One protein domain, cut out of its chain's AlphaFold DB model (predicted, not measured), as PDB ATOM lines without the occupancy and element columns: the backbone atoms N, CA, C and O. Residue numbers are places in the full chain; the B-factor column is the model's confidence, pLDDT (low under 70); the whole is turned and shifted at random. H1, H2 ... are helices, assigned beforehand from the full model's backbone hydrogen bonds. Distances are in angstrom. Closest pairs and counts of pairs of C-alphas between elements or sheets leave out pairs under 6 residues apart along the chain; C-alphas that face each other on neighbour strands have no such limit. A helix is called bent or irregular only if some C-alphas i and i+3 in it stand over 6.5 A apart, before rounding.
ATOM      1  N   THR A 648     -42.323 -24.089  48.520       96.31
ATOM      2  CA  THR A 648     -41.624 -24.521  49.735       96.31
ATOM      3  C   THR A 648     -40.463 -25.457  49.392       96.31
ATOM      4  O   THR A 648     -40.337 -25.925  48.259       96.31
ATOM      5  N   ASP A 649     -39.591 -25.729  50.365       95.31
ATOM      6  CA  ASP A 649     -38.554 -26.754  50.199       95.31
ATOM      7  C   ASP A 649     -39.160 -28.169  50.108       95.31
ATOM      8  O   ASP A 649     -38.610 -29.009  49.402       95.31
ATOM      9  N   GLU A 650     -40.325 -28.406  50.720       96.25
ATOM     10  CA  GLU A 650     -41.082 -29.662  50.605       96.25
ATOM     11  C   GLU A 650     -41.552 -29.916  49.167       96.25
ATOM     12  O   GLU A 650     -41.436 -31.035  48.675       96.25
ATOM     13  N   HIS A 651     -41.997 -28.882  48.439       97.56
ATOM     14  CA  HIS A 651     -42.344 -29.033  47.021       97.56
ATOM     15  C   HIS A 651     -41.133 -29.455  46.178       97.56
ATOM     16  O   HIS A 651     -41.253 -30.296  45.291       97.56
ATOM     17  N   LEU A 652     -39.954 -28.881  46.448       96.94
ATOM     18  CA  LEU A 652     -38.724 -29.217  45.724       96.94
ATOM     19  C   LEU A 652     -38.247 -30.637  46.050       96.94
ATOM     20  O   LEU A 652     -37.812 -31.347  45.147       96.94
ATOM     21  N   GLN A 653     -38.378 -31.068  47.306       95.94
ATOM     22  CA  GLN A 653     -38.147 -32.458  47.707       95.94
ATOM     23  C   GLN A 653     -39.145 -33.408  47.038       95.94
ATOM     24  O   GLN A 653     -38.750 -34.475  46.575       95.94
ATOM     25  N   GLY A 654     -40.408 -33.000  46.904       96.88
ATOM     26  CA  GLY A 654     -41.416 -33.767  46.180       96.88
ATOM     27  C   GLY A 654     -41.047 -33.989  44.714       96.88
ATOM     28  O   GLY A 654     -41.151 -35.114  44.237       96.88
ATOM     29  N   LEU A 655     -40.526 -32.964  44.022       97.19
ATOM     30  CA  LEU A 655     -40.017 -33.100  42.648       97.19
ATOM     31  C   LEU A 655     -38.844 -34.084  42.539       97.19
ATOM     32  O   LEU A 655     -38.778 -34.841  41.575       97.19
ATOM     33  N   VAL A 656     -37.923 -34.071  43.512       95.12
ATOM     34  CA  VAL A 656     -36.818 -35.044  43.579       95.12
ATOM     35  C   VAL A 656     -37.367 -36.460  43.682       95.12
ATOM     36  O   VAL A 656     -36.907 -37.350  42.974       95.12
ATOM     37  N   GLU A 657     -38.339 -36.664  44.566       95.75
ATOM     38  CA  GLU A 657     -38.891 -37.982  44.841       95.75
ATOM     39  C   GLU A 657     -39.643 -38.552  43.640       95.75
ATOM     40  O   GLU A 657     -39.327 -39.653  43.195       95.75
ATOM     41  N   ILE A 658     -40.597 -37.801  43.080       95.94
ATOM     42  CA  ILE A 658     -41.395 -38.280  41.944       95.94
ATOM     43  C   ILE A 658     -40.569 -38.411  40.664       95.94
ATOM     44  O   ILE A 658     -40.865 -39.281  39.858       95.94
ATOM     45  N   GLY A 659     -39.518 -37.597  40.493       93.12
ATOM     46  CA  GLY A 659     -38.562 -37.745  39.394       93.12
ATOM     47  C   GLY A 659     -37.631 -38.952  39.548       93.12
ATOM     48  O   GLY A 659     -36.928 -39.300  38.609       93.12
ATOM     49  N   GLY A 660     -37.586 -39.578  40.728       89.94
ATOM     50  CA  GLY A 660     -36.826 -40.802  40.987       89.94
ATOM     51  C   GLY A 660     -37.669 -42.078  40.991       89.94
ATOM     52  O   GLY A 660     -37.129 -43.153  41.260       89.94
ATOM     53  N   MET A 661     -38.977 -41.994  40.737       91.56
ATOM     54  CA  MET A 661     -39.852 -43.164  40.727       91.56
ATOM     55  C   MET A 661     -39.671 -43.951  39.427       91.56
ATOM     56  O   MET A 661     -39.669 -43.398  38.346       91.56
ATOM     57  N   ALA A 662     -39.546 -45.272  39.505       85.62
ATOM     58  CA  ALA A 662     -39.434 -46.117  38.308       85.62
ATOM     59  C   ALA A 662     -40.255 -47.409  38.429       85.62
ATOM     60  O   ALA A 662     -40.035 -48.374  37.701       85.62
ATOM     61  N   SER A 663     -41.177 -47.456  39.394       81.94
ATOM     62  CA  SER A 663     -41.938 -48.658  39.748       81.94
ATOM     63  C   SER A 663     -43.145 -48.927  38.842       81.94
ATOM     64  O   SER A 663     -43.732 -50.003  38.943       81.94
ATOM     65  N   PHE A 664     -43.526 -47.988  37.971       82.62
ATOM     66  CA  PHE A 664     -44.722 -48.071  37.127       82.62
ATOM     67  C   PHE A 664     -44.455 -47.593  35.690       82.62
ATOM     68  O   PHE A 664     -43.533 -46.817  35.445       82.62
ATOM     69  N   GLN A 665     -45.285 -48.043  34.741       75.69
ATOM     70  CA  GLN A 665     -45.106 -47.838  33.298       75.69
ATOM     71  C   GLN A 665     -44.962 -46.362  32.909       75.69
ATOM     72  O   GLN A 665     -44.056 -46.002  32.158       75.69
ATOM     73  N   HIS A 666     -45.851 -45.516  33.426       85.81
ATOM     74  CA  HIS A 666     -45.939 -44.099  33.071       85.81
ATOM     75  C   HIS A 666     -44.968 -43.197  33.846       85.81
ATOM     76  O   HIS A 666     -45.056 -41.973  33.755       85.81
ATOM     77  N   ALA A 667     -44.022 -43.769  34.600       89.50
ATOM     78  CA  ALA A 667     -43.056 -42.990  35.372       89.50
ATOM     79  C   ALA A 667     -42.261 -42.029  34.476       89.50
ATOM     80  O   ALA A 667     -42.118 -40.855  34.799       89.50
ATOM     81  N   PHE A 668     -41.858 -42.469  33.281       90.12
ATOM     82  CA  PHE A 668     -41.118 -41.617  32.347       90.12
ATOM     83  C   PHE A 668     -41.962 -40.496  31.718       90.12
ATOM     84  O   PHE A 668     -41.405 -39.452  31.379       90.12
ATOM     85  N   ASN A 669     -43.287 -40.659  31.606       90.88
ATOM     86  CA  ASN A 669     -44.186 -39.564  31.221       90.88
ATOM     87  C   ASN A 669     -44.210 -38.481  32.312       90.88
ATOM     88  O   ASN A 669     -44.090 -37.296  32.013       90.88
ATOM     89  N   LEU A 670     -44.288 -38.886  33.584       95.06
ATOM     90  CA  LEU A 670     -44.192 -37.964  34.718       95.06
ATOM     91  C   LEU A 670     -42.814 -37.280  34.768       95.06
ATOM     92  O   LEU A 670     -42.720 -36.070  34.973       95.06
ATOM     93  N   HIS A 671     -41.736 -38.031  34.533       95.75
ATOM     94  CA  HIS A 671     -40.374 -37.497  34.515       95.75
ATOM     95  C   HIS A 671     -40.176 -36.450  33.419       95.75
ATOM     96  O   HIS A 671     -39.583 -35.403  33.673       95.75
ATOM     97  N   GLU A 672     -40.717 -36.680  32.217       95.25
ATOM     98  CA  GLU A 672     -40.726 -35.689  31.136       95.25
ATOM     99  C   GLU A 672     -41.285 -34.341  31.624       95.25
ATOM    100  O   GLU A 672     -40.665 -33.290  31.414       95.25
ATOM    101  N   THR A 673     -42.413 -34.363  32.336       97.31
ATOM    102  CA  THR A 673     -43.030 -33.165  32.913       97.31
ATOM    103  C   THR A 673     -42.180 -32.537  34.015       97.31
ATOM    104  O   THR A 673     -42.006 -31.311  34.029       97.31
ATOM    105  N   VAL A 674     -41.610 -33.345  34.917       98.06
ATOM    106  CA  VAL A 674     -40.706 -32.878  35.980       98.06
ATOM    107  C   VAL A 674     -39.505 -32.161  35.371       98.06
ATOM    108  O   VAL A 674     -39.260 -30.995  35.697       98.06
ATOM    109  N   TRP A 675     -38.797 -32.781  34.427       97.56
ATOM    110  CA  TRP A 675     -37.578 -32.219  33.838       97.56
ATOM    111  C   TRP A 675     -37.843 -30.970  33.009       97.56
ATOM    112  O   TRP A 675     -37.091 -29.997  33.116       97.56
ATOM    113  N   ARG A 676     -38.975 -30.904  32.299       97.62
ATOM    114  CA  ARG A 676     -39.420 -29.658  31.652       97.62
ATOM    115  C   ARG A 676     -39.743 -28.539  32.645       97.62
ATOM    116  O   ARG A 676     -39.723 -27.370  32.264       97.62
ATOM    117  N   SER A 677     -40.040 -28.864  33.902       98.00
ATOM    118  CA  SER A 677     -40.510 -27.903  34.908       98.00
ATOM    119  C   SER A 677     -39.420 -27.428  35.874       98.00
ATOM    120  O   SER A 677     -39.497 -26.292  36.346       98.00
ATOM    121  N   VAL A 678     -38.376 -28.227  36.129       96.88
ATOM    122  CA  VAL A 678     -37.312 -27.902  37.103       96.88
ATOM    123  C   VAL A 678     -36.617 -26.571  36.802       96.88
ATOM    124  O   VAL A 678     -36.471 -25.740  37.702       96.88
ATOM    125  N   LEU A 679     -36.198 -26.330  35.553       97.56
ATOM    126  CA  LEU A 679     -35.512 -25.084  35.197       97.56
ATOM    127  C   LEU A 679     -36.441 -23.855  35.304       97.56
ATOM    128  O   LEU A 679     -36.047 -22.907  35.990       97.56
ATOM    129  N   PRO A 680     -37.660 -23.841  34.721       97.94
ATOM    130  CA  PRO A 680     -38.607 -22.736  34.907       97.94
ATOM    131  C   PRO A 680     -38.962 -22.445  36.375       97.94
ATOM    132  O   PRO A 680     -39.008 -21.280  36.785       97.94
ATOM    133  N   ILE A 681     -39.159 -23.486  37.197       98.12
ATOM    134  CA  ILE A 681     -39.389 -23.330  38.644       98.12
ATOM    135  C   ILE A 681     -38.168 -22.673  39.288       98.12
ATOM    136  O   ILE A 681     -38.300 -21.672  39.991       98.12
ATOM    137  N   GLY A 682     -36.972 -23.192  38.995       97.12
ATOM    138  CA  GLY A 682     -35.701 -22.651  39.459       97.12
ATOM    139  C   GLY A 682     -35.521 -21.172  39.133       97.12
ATOM    140  O   GLY A 682     -35.189 -20.379  40.015       97.12
ATOM    141  N   GLN A 683     -35.777 -20.791  37.881       97.75
ATOM    142  CA  GLN A 683     -35.704 -19.406  37.413       97.75
ATOM    143  C   GLN A 683     -36.655 -18.485  38.180       97.75
ATOM    144  O   GLN A 683     -36.271 -17.362  38.499       97.75
ATOM    145  N   SER A 684     -37.839 -18.983  38.540       97.62
ATOM    146  CA  SER A 684     -38.841 -18.223  39.291       97.62
ATOM    147  C   SER A 684     -38.456 -18.036  40.765       97.62
ATOM    148  O   SER A 684     -38.552 -16.933  41.295       97.62
ATOM    149  N   ILE A 685     -37.978 -19.091  41.440       97.00
ATOM    150  CA  ILE A 685     -37.638 -19.049  42.880       97.00
ATOM    151  C   ILE A 685     -36.220 -18.535  43.175       97.00
ATOM    152  O   ILE A 685     -35.892 -18.225  44.323       97.00
ATOM    153  N   GLY A 686     -35.365 -18.480  42.152       96.38
ATOM    154  CA  GLY A 686     -33.979 -18.031  42.228       96.38
ATOM    155  C   GLY A 686     -32.949 -19.147  42.456       96.38
ATOM    156  O   GLY A 686     -33.184 -20.159  43.121       96.38
ATOM    157  N   LYS A 687     -31.729 -18.912  41.941       95.12
ATOM    158  CA  LYS A 687     -30.606 -19.875  41.924       95.12
ATOM    159  C   LYS A 687     -30.275 -20.461  43.296       95.12
ATOM    160  O   LYS A 687     -30.003 -21.651  43.400       95.12
ATOM    161  N   GLN A 688     -30.256 -19.632  44.342       93.88
ATOM    162  CA  GLN A 688     -29.824 -20.061  45.679       93.88
ATOM    163  C   GLN A 688     -30.766 -21.088  46.299       93.88
ATOM    164  O   GLN A 688     -30.304 -22.001  46.976       93.88
ATOM    165  N   ARG A 689     -32.073 -20.964  46.047       94.75
ATOM    166  CA  ARG A 689     -33.063 -21.913  46.557       94.75
ATOM    167  C   ARG A 689     -32.961 -23.247  45.827       94.75
ATOM    168  O   ARG A 689     -32.823 -24.272  46.484       94.75
ATOM    169  N   LEU A 690     -32.907 -23.232  44.491       94.94
ATOM    170  CA  LEU A 690     -32.776 -24.467  43.708       94.94
ATOM    171  C   LEU A 690     -31.468 -25.216  44.014       94.94
ATOM    172  O   LEU A 690     -31.479 -26.434  44.162       94.94
ATOM    173  N   LYS A 691     -30.343 -24.501  44.165       95.00
ATOM    174  CA  LYS A 691     -29.026 -25.096  44.462       95.00
ATOM    175  C   LYS A 691     -29.010 -26.000  45.696       95.00
ATOM    176  O   LYS A 691     -28.231 -26.946  45.723       95.00
ATOM    177  N   ARG A 692     -29.863 -25.741  46.694       94.75
ATOM    178  CA  ARG A 692     -29.975 -26.575  47.907       94.75
ATOM    179  C   ARG A 692     -30.462 -27.992  47.602       94.75
ATOM    180  O   ARG A 692     -30.089 -28.919  48.307       94.75
ATOM    181  N   HIS A 693     -31.236 -28.146  46.529       94.56
ATOM    182  CA  HIS A 693     -31.831 -29.411  46.092       94.56
ATOM    183  C   HIS A 693     -31.179 -29.958  44.816       94.56
ATOM    184  O   HIS A 693     -31.435 -31.093  44.430       94.56
ATOM    185  N   LEU A 694     -30.304 -29.177  44.166       93.44
ATOM    186  CA  LEU A 694     -29.734 -29.500  42.856       93.44
ATOM    187  C   LEU A 694     -29.022 -30.853  42.833       93.44
ATOM    188  O   LEU A 694     -29.239 -31.623  41.909       93.44
ATOM    189  N   ARG A 695     -28.217 -31.175  43.852       93.19
ATOM    190  CA  ARG A 695     -27.533 -32.477  43.916       93.19
ATOM    191  C   ARG A 695     -28.528 -33.642  43.935       93.19
ATOM    192  O   ARG A 695     -28.305 -34.626  43.244       93.19
ATOM    193  N   ALA A 696     -29.617 -33.515  44.692       93.50
ATOM    194  CA  ALA A 696     -30.638 -34.554  44.782       93.50
ATOM    195  C   ALA A 696     -31.452 -34.674  43.483       93.50
ATOM    196  O   ALA A 696     -31.764 -35.784  43.075       93.50
ATOM    197  N   LEU A 697     -31.720 -33.557  42.795       94.12
ATOM    198  CA  LEU A 697     -32.370 -33.541  41.476       94.12
ATOM    199  C   LEU A 697     -31.484 -34.140  40.373       94.12
ATOM    200  O   LEU A 697     -31.991 -34.810  39.480       94.12
ATOM    201  N   LEU A 698     -30.167 -33.901  40.417       92.88
ATOM    202  CA  LEU A 698     -29.237 -34.353  39.375       92.88
ATOM    203  C   LEU A 698     -29.110 -35.874  39.295       92.88
ATOM    204  O   LEU A 698     -28.831 -36.384  38.216       92.88
ATOM    205  N   VAL A 699     -29.310 -36.593  40.401       89.56
ATOM    206  CA  VAL A 699     -29.211 -38.061  40.428       89.56
ATOM    207  C   VAL A 699     -30.231 -38.710  39.474       89.56
ATOM    208  O   VAL A 699     -29.793 -39.323  38.497       89.56
ATOM    209  N   PRO A 700     -31.555 -38.559  39.673       91.69
ATOM    210  CA  PRO A 700     -32.544 -39.109  38.749       91.69
ATOM    211  C   PRO A 700     -32.494 -38.455  37.360       91.69
ATOM    212  O   PRO A 700     -32.588 -39.149  36.352       91.69
ATOM    213  N   LEU A 701     -32.245 -37.143  37.281       93.25
ATOM    214  CA  LEU A 701     -32.185 -36.422  36.007       93.25
ATOM    215  C   LEU A 701     -31.089 -36.958  35.063       93.25
ATOM    216  O   LEU A 701     -31.307 -37.097  33.858       93.25
ATOM    217  N   LEU A 702     -29.896 -37.259  35.586       91.19
ATOM    218  CA  LEU A 702     -28.806 -37.820  34.781       91.19
ATOM    219  C   LEU A 702     -29.071 -39.276  34.381       91.19
ATOM    220  O   LEU A 702     -28.656 -39.679  33.292       91.19
ATOM    221  N   ALA A 703     -29.763 -40.049  35.223       87.62
ATOM    222  CA  ALA A 703     -30.195 -41.402  34.876       87.62
ATOM    223  C   ALA A 703     -31.174 -41.381  33.686       87.62
ATOM    224  O   ALA A 703     -31.016 -42.150  32.733       87.62
ATOM    225  N   ASP A 704     -32.102 -40.424  33.680       91.00
ATOM    226  CA  ASP A 704     -33.104 -40.270  32.627       91.00
ATOM    227  C   ASP A 704     -32.570 -39.758  31.296       91.00
ATOM    228  O   ASP A 704     -33.204 -39.969  30.270       91.00
ATOM    229  N   CYS A 705     -31.368 -39.180  31.253       88.00
ATOM    230  CA  CYS A 705     -30.729 -38.821  29.983       88.00
ATOM    231  C   CYS A 705     -30.472 -40.038  29.070       88.00
ATOM    232  O   CYS A 705     -30.100 -39.842  27.909       88.00
ATOM    233  N   ARG A 706     -30.591 -41.269  29.601       82.88
ATOM    234  CA  ARG A 706     -30.333 -42.540  28.903       82.88
ATOM    235  C   ARG A 706     -31.328 -43.656  29.270       82.88
ATOM    236  O   ARG A 706     -30.977 -44.836  29.167       82.88
ATOM    237  N   CYS A 707     -32.533 -43.317  29.735       79.25
ATOM    238  CA  CYS A 707     -33.515 -44.303  30.207       79.25
ATOM    239  C   CYS A 707     -34.180 -45.130  29.091       79.25
ATOM    240  O   CYS A 707     -34.884 -46.098  29.371       79.25
ATOM    241  N   GLY A 708     -33.955 -44.793  27.819       78.88
ATOM    242  CA  GLY A 708     -34.559 -45.439  26.655       78.88
ATOM    243  C   GLY A 708     -35.943 -44.906  26.274       78.88
ATOM    244  O   GLY A 708     -36.488 -45.358  25.268       78.88
ATOM    245  N   HIS A 709     -36.501 -43.952  27.028       81.00
ATOM    246  CA  HIS A 709     -37.766 -43.288  26.713       81.00
ATOM    247  C   HIS A 709     -37.505 -41.935  26.037       81.00
ATOM    248  O   HIS A 709     -37.150 -40.964  26.701       81.00
ATOM    249  N   GLN A 710     -37.695 -41.859  24.714       87.88
ATOM    250  CA  GLN A 710     -37.226 -40.740  23.876       87.88
ATOM    251  C   GLN A 710     -37.633 -39.349  24.388       87.88
ATOM    252  O   GLN A 710     -36.807 -38.440  24.434       87.88
ATOM    253  N   LEU A 711     -38.896 -39.174  24.795       88.00
ATOM    254  CA  LEU A 711     -39.392 -37.877  25.268       88.00
ATOM    255  C   LEU A 711     -38.813 -37.483  26.633       88.00
ATOM    256  O   LEU A 711     -38.515 -36.309  26.860       88.00
ATOM    257  N   ALA A 712     -38.599 -38.465  27.511       88.94
ATOM    258  CA  ALA A 712     -38.026 -38.243  28.835       88.94
ATOM    259  C   ALA A 712     -36.521 -37.969  28.728       88.94
ATOM    260  O   ALA A 712     -36.038 -37.027  29.349       88.94
ATOM    261  N   GLU A 713     -35.808 -38.703  27.864       91.38
ATOM    262  CA  GLU A 713     -34.403 -38.440  27.538       91.38
ATOM    263  C   GLU A 713     -34.226 -37.025  26.985       91.38
ATOM    264  O   GLU A 713     -33.391 -36.273  27.484       91.38
ATOM    265  N   ALA A 714     -35.039 -36.622  26.004       92.81
ATOM    266  CA  ALA A 714     -34.970 -35.282  25.430       92.81
ATOM    267  C   ALA A 714     -35.248 -34.188  26.477       92.81
ATOM    268  O   ALA A 714     -34.528 -33.188  26.538       92.81
ATOM    269  N   ALA A 715     -36.263 -34.377  27.330       94.81
ATOM    270  CA  ALA A 715     -36.579 -33.450  28.415       94.81
ATOM    271  C   ALA A 715     -35.452 -33.369  29.459       94.81
ATOM    272  O   ALA A 715     -35.079 -32.269  29.872       94.81
ATOM    273  N   ALA A 716     -34.883 -34.510  29.851       95.06
ATOM    274  CA  ALA A 716     -33.790 -34.593  30.810       95.06
ATOM    275  C   ALA A 716     -32.517 -33.920  30.277       95.06
ATOM    276  O   ALA A 716     -31.918 -33.085  30.954       95.06
ATOM    277  N   GLN A 717     -32.138 -34.212  29.033       93.69
ATOM    278  CA  GLN A 717     -30.972 -33.613  28.381       93.69
ATOM    279  C   GLN A 717     -31.118 -32.090  28.282       93.69
ATOM    280  O   GLN A 717     -30.224 -31.357  28.712       93.69
ATOM    281  N   ALA A 718     -32.276 -31.605  27.821       95.00
ATOM    282  CA  ALA A 718     -32.565 -30.174  27.761       95.00
ATOM    283  C   ALA A 718     -32.523 -29.510  29.150       95.00
ATOM    284  O   ALA A 718     -32.014 -28.396  29.296       95.00
ATOM    285  N   ALA A 719     -33.013 -30.192  30.190       96.00
ATOM    286  CA  ALA A 719     -32.957 -29.696  31.560       96.00
ATOM    287  C   ALA A 719     -31.518 -29.630  32.093       96.00
ATOM    288  O   ALA A 719     -31.149 -28.631  32.708       96.00
ATOM    289  N   VAL A 720     -30.683 -30.639  31.827       95.06
ATOM    290  CA  VAL A 720     -29.262 -30.655  32.209       95.06
ATOM    291  C   VAL A 720     -28.499 -29.510  31.544       95.06
ATOM    292  O   VAL A 720     -27.822 -28.740  32.230       95.06
ATOM    293  N   GLU A 721     -28.636 -29.359  30.225       93.94
ATOM    294  CA  GLU A 721     -27.995 -28.284  29.462       93.94
ATOM    295  C   GLU A 721     -28.461 -26.906  29.948       93.94
ATOM    296  O   GLU A 721     -27.644 -26.031  30.252       93.94
ATOM    297  N   GLY A 722     -29.776 -26.732  30.112       95.25
ATOM    298  CA  GLY A 722     -30.369 -25.484  30.575       95.25
ATOM    299  C   GLY A 722     -29.978 -25.121  32.012       95.25
ATOM    300  O   GLY A 722     -29.652 -23.964  32.289       95.25
ATOM    301  N   LEU A 723     -29.940 -26.092  32.932       95.31
ATOM    302  CA  LEU A 723     -29.482 -25.883  34.309       95.31
ATOM    303  C   LEU A 723     -27.992 -25.544  34.358       95.31
ATOM    304  O   LEU A 723     -27.614 -24.616  35.075       95.31
ATOM    305  N   ARG A 724     -27.151 -26.244  33.589       93.94
ATOM    306  CA  ARG A 724     -25.711 -25.963  33.498       93.94
ATOM    307  C   ARG A 724     -25.458 -24.553  32.973       93.94
ATOM    308  O   ARG A 724     -24.698 -23.809  33.596       93.94
ATOM    309  N   ALA A 725     -26.121 -24.171  31.884       94.50
ATOM    310  CA  ALA A 725     -26.009 -22.838  31.302       94.50
ATOM    311  C   ALA A 725     -26.485 -21.750  32.279       94.50
ATOM    312  O   ALA A 725     -25.813 -20.738  32.476       94.50
ATOM    313  N   TRP A 726     -27.618 -21.970  32.951       96.12
ATOM    314  CA  TRP A 726     -28.192 -20.981  33.861       96.12
ATOM    315  C   TRP A 726     -27.407 -20.837  35.173       96.12
ATOM    316  O   TRP A 726     -27.214 -19.720  35.665       96.12
ATOM    317  N   ILE A 727     -26.941 -21.938  35.766       94.25
ATOM    318  CA  ILE A 727     -26.211 -21.935  37.045       94.25
ATOM    319  C   ILE A 727     -24.744 -21.536  36.855       94.25
ATOM    320  O   ILE A 727     -24.185 -20.871  37.733       94.25
ATOM    321  N   GLY A 728     -24.162 -21.889  35.712       92.94
ATOM    322  CA  GLY A 728     -22.752 -21.721  35.386       92.94
ATOM    323  C   GLY A 728     -22.027 -23.077  35.386       92.94
ATOM    324  O   GLY A 728     -22.144 -23.802  36.380       92.94
ATOM    325  N   PRO A 729     -21.231 -23.409  34.349       89.88
ATOM    326  CA  PRO A 729     -20.611 -24.730  34.184       89.88
ATOM    327  C   PRO A 729     -19.801 -25.221  35.388       89.88
ATOM    328  O   PRO A 729     -20.008 -26.336  35.857       89.88
ATOM    329  N   ASN A 730     -18.934 -24.368  35.942       90.12
ATOM    330  CA  ASN A 730     -18.069 -24.734  37.071       90.12
ATOM    331  C   ASN A 730     -18.866 -24.983  38.355       90.12
ATOM    332  O   ASN A 730     -18.556 -25.887  39.124       90.12
ATOM    333  N   ILE A 731     -19.909 -24.181  38.583       91.06
ATOM    334  CA  ILE A 731     -20.768 -24.341  39.756       91.06
ATOM    335  C   ILE A 731     -21.588 -25.617  39.603       91.06
ATOM    336  O   ILE A 731     -21.656 -26.396  40.544       91.06
ATOM    337  N   PHE A 732     -22.177 -25.843  38.428       92.31
ATOM    338  CA  PHE A 732     -22.952 -27.043  38.122       92.31
ATOM    339  C   PHE A 732     -22.125 -28.320  38.315       92.31
ATOM    340  O   PHE A 732     -22.595 -29.251  38.964       92.31
ATOM    341  N   ALA A 733     -20.872 -28.328  37.845       89.31
ATOM    342  CA  ALA A 733     -19.949 -29.447  38.027       89.31
ATOM    343  C   ALA A 733     -19.747 -29.815  39.510       89.31
ATOM    344  O   ALA A 733     -19.682 -30.992  39.843       89.31
ATOM    345  N   GLY A 734     -19.736 -28.828  40.414       90.75
ATOM    346  CA  GLY A 734     -19.615 -29.063  41.859       90.75
ATOM    347  C   GLY A 734     -20.813 -29.775  42.506       90.75
ATOM    348  O   GLY A 734     -20.684 -30.291  43.615       90.75
ATOM    349  N   TYR A 735     -21.970 -29.823  41.836       91.81
ATOM    350  CA  TYR A 735     -23.165 -30.525  42.321       91.81
ATOM    351  C   TYR A 735     -23.354 -31.910  41.703       91.81
ATOM    352  O   TYR A 735     -24.252 -32.629  42.148       91.81
ATOM    353  N   LEU A 736     -22.526 -32.294  40.724       89.00
ATOM    354  CA  LEU A 736     -22.603 -33.617  40.114       89.00
ATOM    355  C   LEU A 736     -22.444 -34.722  41.180       89.00
ATOM    356  O   LEU A 736     -21.740 -34.522  42.183       89.00
ATOM    357  N   PRO A 737     -23.121 -35.872  40.998       83.44
ATOM    358  CA  PRO A 737     -22.911 -37.043  41.839       83.44
ATOM    359  C   PRO A 737     -21.450 -37.509  41.796       83.44
ATOM    360  O   PRO A 737     -20.747 -37.310  40.803       83.44
ATOM    361  N   GLU A 738     -20.989 -38.146  42.873       79.06
ATOM    362  CA  GLU A 738     -19.634 -38.699  42.926       79.06
ATOM    363  C   GLU A 738     -19.415 -39.722  41.800       79.06
ATOM    364  O   GLU A 738     -20.278 -40.551  41.515       79.06
ATOM    365  N   GLY A 739     -18.258 -39.641  41.135       72.38
ATOM    366  CA  GLY A 739     -17.905 -40.512  40.007       72.38
ATOM    367  C   GLY A 739     -18.365 -40.026  38.627       72.38
ATOM    368  O   GLY A 739     -17.992 -40.638  37.630       72.38
ATOM    369  N   VAL A 740     -19.114 -38.922  38.533       78.75
ATOM    370  CA  VAL A 740     -19.552 -38.344  37.251       78.75
ATOM    371  C   VAL A 740     -18.623 -37.202  36.825       78.75
ATOM    372  O   VAL A 740     -18.621 -36.133  37.433       78.75
ATOM    373  N   ASP A 741     -17.851 -37.406  35.753       77.25
ATOM    374  CA  ASP A 741     -16.956 -36.380  35.199       77.25
ATOM    375  C   ASP A 741     -17.697 -35.424  34.243       77.25
ATOM    376  O   ASP A 741     -18.248 -35.828  33.216       77.25
ATOM    377  N   ALA A 742     -17.670 -34.126  34.561       77.38
ATOM    378  CA  ALA A 742     -18.247 -33.070  33.733       77.38
ATOM    379  C   ALA A 742     -17.599 -32.989  32.338       77.38
ATOM    380  O   ALA A 742     -18.299 -32.713  31.361       77.38
ATOM    381  N   ALA A 743     -16.293 -33.245  32.222       76.00
ATOM    382  CA  ALA A 743     -15.600 -33.239  30.935       76.00
ATOM    383  C   ALA A 743     -16.055 -34.413  30.053       76.00
ATOM    384  O   ALA A 743     -16.235 -34.244  28.848       76.00
ATOM    385  N   ALA A 744     -16.330 -35.573  30.653       74.25
ATOM    386  CA  ALA A 744     -16.896 -36.725  29.953       74.25
ATOM    387  C   ALA A 744     -18.363 -36.514  29.533       74.25
ATOM    388  O   ALA A 744     -18.793 -37.062  28.519       74.25
ATOM    389  N   LEU A 745     -19.131 -35.717  30.289       77.06
ATOM    390  CA  LEU A 745     -20.533 -35.415  29.977       77.06
ATOM    391  C   LEU A 745     -20.719 -34.331  28.909       77.06
ATOM    392  O   LEU A 745     -21.660 -34.441  28.131       77.06
ATOM    393  N   PHE A 746     -19.881 -33.291  28.861       78.25
ATOM    394  CA  PHE A 746     -20.101 -32.118  27.988       78.25
ATOM    395  C   PHE A 746     -18.945 -31.824  27.017       78.25
ATOM    396  O   PHE A 746     -19.074 -30.996  26.111       78.25
ATOM    397  N   GLY A 747     -17.791 -32.476  27.185       70.81
ATOM    398  CA  GLY A 747     -16.580 -32.151  26.435       70.81
ATOM    399  C   GLY A 747     -16.158 -30.696  26.629       70.81
ATOM    400  O   GLY A 747     -16.237 -30.150  27.728       70.81
ATOM    401  N   ALA A 748     -15.725 -30.057  25.539       63.56
ATOM    402  CA  ALA A 748     -15.364 -28.636  25.505       63.56
ATOM    403  C   ALA A 748     -16.557 -27.695  25.230       63.56
ATOM    404  O   ALA A 748     -16.362 -26.487  25.114       63.56
ATOM    405  N   GLY A 749     -17.772 -28.232  25.068       66.88
ATOM    406  CA  GLY A 749     -18.956 -27.474  24.668       66.88
ATOM    407  C   GLY A 749     -20.004 -27.333  25.771       66.88
ATOM    408  O   GLY A 749     -19.804 -27.719  26.923       66.88
ATOM    409  N   ASP A 750     -21.152 -26.775  25.384       65.12
ATOM    410  CA  ASP A 750     -22.323 -26.637  26.259       65.12
ATOM    411  C   ASP A 750     -23.370 -27.740  26.072       65.12
ATOM    412  O   ASP A 750     -24.303 -27.832  26.867       65.12
ATOM    413  N   LYS A 751     -23.195 -28.587  25.054       75.56
ATOM    414  CA  LYS A 751     -24.107 -29.686  24.733       75.56
ATOM    415  C   LYS A 751     -23.698 -30.969  25.436       75.56
ATOM    416  O   LYS A 751     -22.506 -31.252  25.566       75.56
ATOM    417  N   LEU A 752     -24.684 -31.758  25.844       79.00
ATOM    418  CA  LEU A 752     -24.445 -33.073  26.413       79.00
ATOM    419  C   LEU A 752     -23.893 -34.013  25.330       79.00
ATOM    420  O   LEU A 752     -24.497 -34.216  24.275       79.00
ATOM    421  N   LEU A 753     -22.739 -34.618  25.596       70.56
ATOM    422  CA  LEU A 753     -22.169 -35.682  24.786       70.56
ATOM    423  C   LEU A 753     -22.917 -36.978  25.107       70.56
ATOM    424  O   LEU A 753     -22.631 -37.664  26.089       70.56
ATOM    425  N   VAL A 754     -23.903 -37.321  24.282       58.28
ATOM    426  CA  VAL A 754     -24.549 -38.637  24.325       58.28
ATOM    427  C   VAL A 754     -23.734 -39.582  23.428       58.28
ATOM    428  O   VAL A 754     -23.806 -39.464  22.206       58.28
ATOM    429  N   PRO A 755     -22.914 -40.503  23.970       47.25
ATOM    430  CA  PRO A 755     -22.229 -41.494  23.153       47.25
ATOM    431  C   PRO A 755     -23.249 -42.495  22.600       47.25
ATOM    432  O   PRO A 755     -24.161 -42.919  23.314       47.25
ATOM    433  N   GLN A 756     -23.063 -42.932  21.352       43.44
ATOM    434  CA  GLN A 756     -23.772 -44.109  20.853       43.44
ATOM    435  C   GLN A 756     -23.420 -45.324  21.730       43.44
ATOM    436  O   GLN A 756     -22.255 -45.518  22.091       43.44
ATOM    437  N   ARG A 757     -24.437 -46.107  22.128       41.09
ATOM    438  CA  ARG A 757     -24.318 -47.338  22.939       41.09
ATOM    439  C   ARG A 757     -23.202 -48.213  22.332       41.09
ATOM    440  O   ARG A 757     -23.430 -48.713  21.234       41.09
ATOM    441  N   PRO A 758     -22.013 -48.388  22.963       40.44
ATOM    442  CA  PRO A 758     -21.903 -49.114  24.234       40.44
ATOM    443  C   PRO A 758     -20.699 -48.736  25.152       40.44
ATOM    444  O   PRO A 758     -20.229 -49.580  25.908       40.44
TER     445      PRO A 758
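This is residues 648 to 758 of the 789 residues of an uncharacterized protein of Chlamydomonas reinhardtii (UniProt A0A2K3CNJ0). Four helices, H1 to H4, stand side by side in an up-and-down bundle, each running against the one before it, with H1 and H4 at opposite ends of the group and H2 and H3 between them. Two short helices, H5 and H6, follow H4 on the side of the bundle away from H1, and a last stretch with no named element, residues 747 to 758, runs along the outside there. The bundle is unevenly knit: H2 and H4 have many close C-alphas, while H2 meets H1 and H3 over few. The printed part has 111 residues with six named helices, H1 to H6 in chain order, and no named strand, so its class is all helix. It is compact, with a radius of gyration of the C-alphas of 13.2 A, and rounded, spanning 36 by 34 by 23 A.

H1, residues 649 to 658, and H2, residues 667 to 685, form a helical hairpin and only just touch, with 3 pairs of C-alphas within 8 A. Their closest C-alphas are those of Leu 655 and Val 674, 6.7 A apart, and H2 touches H1 with residues 670 to 674 alone. H3, residues 687 to 704, touches H1 at a shallow tilt of 5 degrees, the same way; the closest C-alphas are those of Val 656 and Leu 697, 5.1 A apart. H2 and H3 form a helical hairpin and only just touch, with 3 pairs within 8 A, through residues 675 to 682 of H2 alone; the closest C-alphas are those of Gly 682 and Leu 690, 5.5 A apart. H4, residues 710 to 727, touches H2 with 22 pairs within 8 A, the same way at a shallow tilt of 19 degrees; the closest C-alphas are those of Glu 672 and Ala 712, 4.4 A apart. H3 and H4 form a third helical hairpin, with a shallow tilt of 31 degrees. H1 and H4 are apart. H5, residues 729 to 733, is close to H4 but not clearly touching, with C-alphas 724 and 732 closest at 5.5 A. H6, residues 742 to 746, is close to H5 but not clearly touching, with C-alphas 733 and 742 closest at 5.9 A. In H1, H4, H5 and H6 every O i to N i+4 pair is within hydrogen-bond range; in H2 13 of 15 are, in H3 8 of 14.

H1 begins at C-alpha 649, (-38.554, -26.754, 50.199), and is 14.5 A long. H2 is 25.7 A long and only just irregular, with C-alphas 676 and 679 7.0 A apart and a kink of 35 degrees near residue 679. H3 is 22.6 A long and irregular, with C-alphas 692 and 695 7.5 A apart and a kink of 67 degrees near residue 694. H4 is 25.5 A long and ends at C-alpha 727, (-26.211, -21.935, 37.045). H5 and H6 are five residues each, and H6 ends at C-alpha 746, (-20.101, -32.118, 27.988).

The two C-alphas farthest apart are those of Thr 648 and Pro 758, 40.5 A. The printed part has no cut and no long link. The mean pLDDT of the printed part is 87.8; residues 748 to 750 and 754 to 758 are under 70.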